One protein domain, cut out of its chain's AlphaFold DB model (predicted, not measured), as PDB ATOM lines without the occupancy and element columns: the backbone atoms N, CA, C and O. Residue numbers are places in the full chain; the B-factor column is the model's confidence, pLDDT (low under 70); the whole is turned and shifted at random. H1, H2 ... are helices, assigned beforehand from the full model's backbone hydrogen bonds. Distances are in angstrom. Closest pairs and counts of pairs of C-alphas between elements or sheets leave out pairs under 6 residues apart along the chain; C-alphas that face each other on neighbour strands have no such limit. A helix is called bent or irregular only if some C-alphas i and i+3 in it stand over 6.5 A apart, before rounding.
ATOM      1  N   GLU A  22     -15.360  53.352  76.959       93.75
ATOM      2  CA  GLU A  22     -16.099  52.815  75.805       93.75
ATOM      3  C   GLU A  22     -16.324  51.297  75.895       93.75
ATOM      4  O   GLU A  22     -17.395  50.788  75.555       93.75
ATOM      5  N   ARG A  23     -15.338  50.560  76.424       94.81
ATOM      6  CA  ARG A  23     -15.440  49.114  76.659       94.81
ATOM      7  C   ARG A  23     -16.567  48.779  77.638       94.81
ATOM      8  O   ARG A  23     -17.328  47.839  77.396       94.81
ATOM      9  N   HIS A  24     -16.671  49.521  78.739       93.25
ATOM     10  CA  HIS A  24     -17.713  49.308  79.741       93.25
ATOM     11  C   HIS A  24     -19.083  49.755  79.233       93.25
ATOM     12  O   HIS A  24     -20.051  49.024  79.438       93.25
ATOM     13  N   LEU A  25     -19.162  50.857  78.484       92.00
ATOM     14  CA  LEU A  25     -20.396  51.275  77.813       92.00
ATOM     15  C   LEU A  25     -20.898  50.215  76.831       92.00
ATOM     16  O   LEU A  25     -22.081  49.878  76.842       92.00
ATOM     17  N   LYS A  26     -20.009  49.641  76.014       94.06
ATOM     18  CA  LYS A  26     -20.373  48.571  75.076       94.06
ATOM     19  C   LYS A  26     -20.877  47.328  75.809       94.06
ATOM     20  O   LYS A  26     -21.892  46.759  75.420       94.06
ATOM     21  N   ARG A  27     -20.206  46.929  76.895       94.00
ATOM     22  CA  ARG A  27     -20.656  45.806  77.732       94.00
ATOM     23  C   ARG A  27     -22.012  46.089  78.383       94.00
ATOM     24  O   ARG A  27     -22.850  45.196  78.394       94.00
ATOM     25  N   LEU A  28     -22.234  47.301  78.892       91.38
ATOM     26  CA  LEU A  28     -23.512  47.712  79.472       91.38
ATOM     27  C   LEU A  28     -24.627  47.647  78.426       91.38
ATOM     28  O   LEU A  28     -25.649  47.023  78.684       91.38
ATOM     29  N   ARG A  29     -24.414  48.201  77.228       91.75
ATOM     30  CA  ARG A  29     -25.400  48.176  76.131       91.75
ATOM     31  C   ARG A  29     -25.725  46.765  75.637       91.75
ATOM     32  O   ARG A  29     -26.851  46.506  75.238       91.75
ATOM     33  N   ASN A  30     -24.764  45.850  75.707       94.19
ATOM     34  CA  ASN A  30     -24.970  44.441  75.361       94.19
ATOM     35  C   ASN A  30     -25.474  43.595  76.541       94.19
ATOM     36  O   ASN A  30     -25.642  42.386  76.400       94.19
ATOM     37  N   SER A  31     -25.659  44.194  77.719       94.50
ATOM     38  CA  SER A  31     -26.152  43.474  78.885       94.50
ATOM     39  C   SER A  31     -27.656  43.254  78.789       94.50
ATOM     40  O   SER A  31     -28.396  44.065  78.231       94.50
ATOM     41  N   TRP A  32     -28.115  42.179  79.421       94.06
ATOM     42  CA  TRP A  32     -29.539  41.901  79.553       94.06
ATOM     43  C   TRP A  32     -30.292  43.046  80.249       94.06
ATOM     44  O   TRP A  32     -31.382  43.405  79.823       94.06
ATOM     45  N   ALA A  33     -29.670  43.696  81.239       89.19
ATOM     46  CA  ALA A  33     -30.255  44.835  81.946       89.19
ATOM     47  C   ALA A  33     -30.565  46.020  81.014       89.19
ATOM     48  O   ALA A  33     -31.610  46.655  81.143       89.19
ATOM     49  N   TYR A  34     -29.687  46.310  80.048       91.06
ATOM     50  CA  TYR A  34     -29.936  47.375  79.075       91.06
ATOM     51  C   TYR A  34     -31.063  47.009  78.104       91.06
ATOM     52  O   TYR A  34     -31.910  47.849  77.805       91.06
ATOM     53  N   ILE A  35     -31.116  45.750  77.661       92.38
ATOM     54  CA  ILE A  35     -32.200  45.254  76.802       92.38
ATOM     55  C   ILE A  35     -33.539  45.323  77.544       92.38
ATOM     56  O   ILE A  35     -34.496  45.888  77.018       92.38
ATOM     57  N   PHE A  36     -33.595  44.832  78.783       89.75
ATOM     58  CA  PHE A  36     -34.770  44.926  79.647       89.75
ATOM     59  C   PHE A  36     -35.239  46.377  79.809       89.75
ATOM     60  O   PHE A  36     -36.425  46.674  79.657       89.75
ATOM     61  N   TYR A  37     -34.307  47.303  80.054       87.69
ATOM     62  CA  TYR A  37     -34.629  48.718  80.192       87.69
ATOM     63  C   TYR A  37     -35.289  49.296  78.929       87.69
ATOM     64  O   TYR A  37     -36.323  49.961  79.019       87.69
ATOM     65  N   ILE A  38     -34.709  49.044  77.751       89.56
ATOM     66  CA  ILE A  38     -35.173  49.629  76.483       89.56
ATOM     67  C   ILE A  38     -36.460  48.974  75.972       89.56
ATOM     68  O   ILE A  38     -37.355  49.680  75.498       89.56
ATOM     69  N   GLU A  39     -36.550  47.648  76.045       90.81
ATOM     70  CA  GLU A  39     -37.636  46.893  75.415       90.81
ATOM     71  C   GLU A  39     -38.836  46.685  76.338       90.81
ATOM     72  O   GLU A  39     -39.968  46.669  75.854       90.81
ATOM     73  N   PHE A  40     -38.615  46.570  77.649       88.69
ATOM     74  CA  PHE A  40     -39.680  46.303  78.613       88.69
ATOM     75  C   PHE A  40     -39.975  47.526  79.479       88.69
ATOM     76  O   PHE A  40     -41.037  48.132  79.341       88.69
ATOM     77  N   PHE A  41     -39.029  47.933  80.330       85.12
ATOM     78  CA  PHE A  41     -39.273  48.942  81.367       85.12
ATOM     79  C   PHE A  41     -39.744  50.282  80.786       85.12
ATOM     80  O   PHE A  41     -40.759  50.820  81.214       85.12
ATOM     81  N   ARG A  42     -39.065  50.790  79.748       84.12
ATOM     82  CA  ARG A  42     -39.416  52.062  79.092       84.12
ATOM     83  C   ARG A  42     -40.778  52.037  78.380       84.12
ATOM     84  O   ARG A  42     -41.341  53.094  78.110       84.12
ATOM     85  N   ARG A  43     -41.287  50.856  78.018       85.56
ATOM     86  CA  ARG A  43     -42.556  50.685  77.285       85.56
ATOM     87  C   ARG A  43     -43.698  50.206  78.182       85.56
ATOM     88  O   ARG A  43     -44.812  50.019  77.691       85.56
ATOM     89  N   LEU A  44     -43.424  49.980  79.464       84.94
ATOM     90  CA  LEU A  44     -44.391  49.453  80.406       84.94
ATOM     91  C   LEU A  44     -45.519  50.466  80.626       84.94
ATOM     92  O   LEU A  44     -45.283  51.619  80.978       84.94
ATOM     93  N   LYS A  45     -46.755  50.010  80.433       83.62
ATOM     94  CA  LYS A  45     -47.957  50.747  80.826       83.62
ATOM     95  C   LYS A  45     -48.174  50.543  82.319       83.62
ATOM     96  O   LYS A  45     -48.448  49.421  82.740       83.62
ATOM     97  N   GLU A  46     -48.001  51.594  83.116       80.06
ATOM     98  CA  GLU A  46     -48.114  51.530  84.580       80.06
ATOM     99  C   GLU A  46     -49.570  51.609  85.070       80.06
ATOM    100  O   GLU A  46     -49.850  51.288  86.225       80.06
ATOM    101  N   GLU A  47     -50.514  51.999  84.209       83.19
ATOM    102  CA  GLU A  47     -51.930  52.195  84.544       83.19
ATOM    103  C   GLU A  47     -52.616  50.953  85.141       83.19
ATOM    104  O   GLU A  47     -53.368  51.113  86.101       83.19
ATOM    105  N   PRO A  48     -52.359  49.710  84.677       84.06
ATOM    106  CA  PRO A  48     -52.922  48.514  85.305       84.06
ATOM    107  C   PRO A  48     -52.484  48.335  86.766       84.06
ATOM    108  O   PRO A  48     -53.211  47.750  87.566       84.06
ATOM    109  N   CYS A  49     -51.320  48.875  87.138       77.12
ATOM    110  CA  CYS A  49     -50.812  48.839  88.506       77.12
ATOM    111  C   CYS A  49     -51.426  49.932  89.393       77.12
ATOM    112  O   CYS A  49     -51.170  49.932  90.597       77.12
ATOM    113  N   ALA A  50     -52.241  50.845  88.849       79.00
ATOM    114  CA  ALA A  50     -52.863  51.931  89.608       79.00
ATOM    115  C   ALA A  50     -53.727  51.419  90.772       79.00
ATOM    116  O   ALA A  50     -53.771  52.059  91.820       79.00
ATOM    117  N   VAL A  51     -54.327  50.230  90.634       80.44
ATOM    118  CA  VAL A  51     -55.135  49.576  91.683       80.44
ATOM    119  C   VAL A  51     -54.342  49.282  92.961       80.44
ATOM    120  O   VAL A  51     -54.923  49.072  94.020       80.44
ATOM    121  N   LEU A  52     -53.011  49.253  92.867       77.19
ATOM    122  CA  LEU A  52     -52.111  48.990  93.989       77.19
ATOM    123  C   LEU A  52     -51.779  50.258  94.789       77.19
ATOM    124  O   LEU A  52     -51.079  50.179  95.799       77.19
ATOM    125  N   PHE A  53     -52.225  51.431  94.337       73.19
ATOM    126  CA  PHE A  53     -51.953  52.702  94.997       73.19
ATOM    127  C   PHE A  53     -53.101  53.071  95.932       73.19
ATOM    128  O   PHE A  53     -54.258  53.085  95.538       73.19
ATOM    129  N   ALA A  54     -52.766  53.447  97.166       73.31
ATOM    130  CA  ALA A  54     -53.738  54.003  98.097       73.31
ATOM    131  C   ALA A  54     -54.068  55.469  97.759       73.31
ATOM    132  O   ALA A  54     -53.186  56.233  97.334       73.31
ATOM    133  N   ASP A  55     -55.314  55.876  98.005       74.56
ATOM    134  CA  ASP A  55     -55.787  57.257  97.820       74.56
ATOM    135  C   ASP A  55     -55.283  58.214  98.908       74.56
ATOM    136  O   ASP A  55     -55.169  59.418  98.687       74.56
ATOM    137  N   HIS A  56     -54.893  57.678 100.066       74.81
ATOM    138  CA  HIS A  56     -54.231  58.438 101.120       74.81
ATOM    139  C   HIS A  56     -52.720  58.578 100.844       74.81
ATOM    140  O   HIS A  56     -52.130  57.755 100.125       74.81
ATOM    141  N   PRO A  57     -52.045  59.597 101.412       65.81
ATOM    142  CA  PRO A  57     -50.599  59.726 101.297       65.81
ATOM    143  C   PRO A  57     -49.917  58.445 101.792       65.81
ATOM    144  O   PRO A  57     -50.084  58.002 102.927       65.81
ATOM    145  N   SER A  58     -49.176  57.825 100.886       64.44
ATOM    146  CA  SER A  58     -48.310  56.670 101.091       64.44
ATOM    147  C   SER A  58     -47.047  56.911 100.266       64.44
ATOM    148  O   SER A  58     -47.048  57.763  99.371       64.44
ATOM    149  N   ARG A  59     -45.941  56.225 100.583       63.34
ATOM    150  CA  ARG A  59     -44.689  56.418  99.835       63.34
ATOM    151  C   ARG A  59     -44.944  56.126  98.347       63.34
ATOM    152  O   ARG A  59     -45.362  55.009  98.034       63.34
ATOM    153  N   PRO A  60     -44.719  57.090  97.438       59.69
ATOM    154  CA  PRO A  60     -45.008  56.891  96.027       59.69
ATOM    155  C   PRO A  60     -44.176  55.726  95.477       59.69
ATOM    156  O   PRO A  60     -43.000  55.576  95.803       59.69
ATOM    157  N   ASN A  61     -44.810  54.910  94.638       59.22
ATOM    158  CA  ASN A  61     -44.182  53.903  93.776       59.22
ATOM    159  C   ASN A  61     -43.544  52.679  94.461       59.22
ATOM    160  O   ASN A  61     -42.888  51.895  93.782       59.22
ATOM    161  N   VAL A  62     -43.763  52.440  95.760       62.03
ATOM    162  CA  VAL A  62     -43.263  51.209  96.409       62.03
ATOM    163  C   VAL A  62     -43.916  49.942  95.819       62.03
ATOM    164  O   VAL A  62     -43.176  49.062  95.397       62.03
ATOM    165  N   PRO A  63     -45.250  49.828  95.666       56.72
ATOM    166  CA  PRO A  63     -45.860  48.570  95.214       56.72
ATOM    167  C   PRO A  63     -45.484  48.183  93.774       56.72
ATOM    168  O   PRO A  63     -45.172  47.028  93.499       56.72
ATOM    169  N   ALA A  64     -45.454  49.160  92.861       60.28
ATOM    170  CA  ALA A  64     -45.110  48.934  91.456       60.28
ATOM    171  C   ALA A  64     -43.627  48.560  91.275       60.28
ATOM    172  O   ALA A  64     -43.320  47.595  90.577       60.28
ATOM    173  N   ASN A  65     -42.710  49.260  91.959       58.44
ATOM    174  CA  ASN A  65     -41.280  48.953  91.882       58.44
ATOM    175  C   ASN A  65     -40.968  47.547  92.415       58.44
ATOM    176  O   ASN A  65     -40.104  46.873  91.864       58.44
ATOM    177  N   TRP A  66     -41.672  47.078  93.449       60.88
ATOM    178  CA  TRP A  66     -41.469  45.732  93.995       60.88
ATOM    179  C   TRP A  66     -41.894  44.630  93.017       60.88
ATOM    180  O   TRP A  66     -41.139  43.681  92.816       60.88
ATOM    181  N   LEU A  67     -43.047  44.770  92.357       60.75
ATOM    182  CA  LEU A  67     -43.523  43.765  91.398       60.75
ATOM    183  C   LEU A  67     -42.660  43.698  90.131       60.75
ATOM    184  O   LEU A  67     -42.392  42.607  89.635       60.75
ATOM    185  N   ILE A  68     -42.189  44.843  89.632       61.25
ATOM    186  CA  ILE A  68     -41.362  44.902  88.416       61.25
ATOM    187  C   ILE A  68     -39.936  44.384  88.678       61.25
ATOM    188  O   ILE A  68     -39.321  43.819  87.780       61.25
ATOM    189  N   THR A  69     -39.416  44.547  89.901       55.16
ATOM    190  CA  THR A  69     -38.029  44.175  90.251       55.16
ATOM    191  C   THR A  69     -37.891  42.713  90.685       55.16
ATOM    192  O   THR A  69     -36.821  42.141  90.528       55.16
ATOM    193  N   ILE A  70     -38.944  42.097  91.238       52.78
ATOM    194  CA  ILE A  70     -38.907  40.694  91.698       52.78
ATOM    195  C   ILE A  70     -39.217  39.701  90.560       52.78
ATOM    196  O   ILE A  70     -38.841  38.536  90.646       52.78
ATOM    197  N   GLY A  71     -39.890  40.142  89.492       48.22
ATOM    198  CA  GLY A  71     -40.282  39.286  88.364       48.22
ATOM    199  C   GLY A  71     -39.302  39.221  87.183       48.22
ATOM    200  O   GLY A  71     -39.629  38.567  86.194       48.22
ATOM    201  N   ALA A  72     -38.157  39.906  87.257       44.06
ATOM    202  CA  ALA A  72     -37.145  40.022  86.201       44.06
ATOM    203  C   ALA A  72     -35.850  39.309  86.618       44.06
ATOM    204  O   ALA A  72     -35.286  38.581  85.770       44.06
TER     205      ALA A  72
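Overview. This is residues 22 to 72 of the 72 residues of an uncharacterized protein of Chloroflexi bacterium RBG_16_48_8 (UniProt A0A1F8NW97). Three short helices, H1, H2 and H3, follow one another along a rod; then a loop, with residues 55 to 60 sticking out, turns the chain and H4 folds back. Residues 22 to 28, in H1, stick out at the other end. The 51 printed residues have four named helices and no named strand, class all helix; the whole is only just loose, close to extended, with radius of gyration of the C-alphas 14.6 A and spans 47 by 18 by 16 A.

Along the chain. Find C-alpha 22 at (-16.099, 52.815, 75.805), where H1 begins, residues 22 to 29, 10.4 A long. Next come H2, residues 32 to 39, 10.4 A, and H3, residues 47 to 52, 10.0 A. H4, residues 62 to 70, runs 12.3 A to C-alpha 70 at (-38.907, 40.694, 91.698).

Arrangement. Look first at H1 and H2, close but not clearly touching: their closest C-alphas, of Leu 28 and Tyr 34, are 6.4 A apart, at a steep tilt of 63 degrees, the same way. H2 and H3 are apart. H3 and H4 only just touch, with 3 pairs of C-alphas within 8 A, the closest Leu 52 and Pro 63 at 6.4 A. H3 is only just irregular: C-alphas 48 and 51 are 6.8 A apart. In H1, H2 and H4 every O i to N i+4 pair is within hydrogen-bond range; in H3, 0 of 2, with 2 of 3 O i to N i+3 pairs.

Size, cuts and confidence. The farthest C-alphas, of Arg 23 and His 56, are 46.8 A apart. The printed part has no cut and no long link; pLDDT is under 70 at residues 57 to 72.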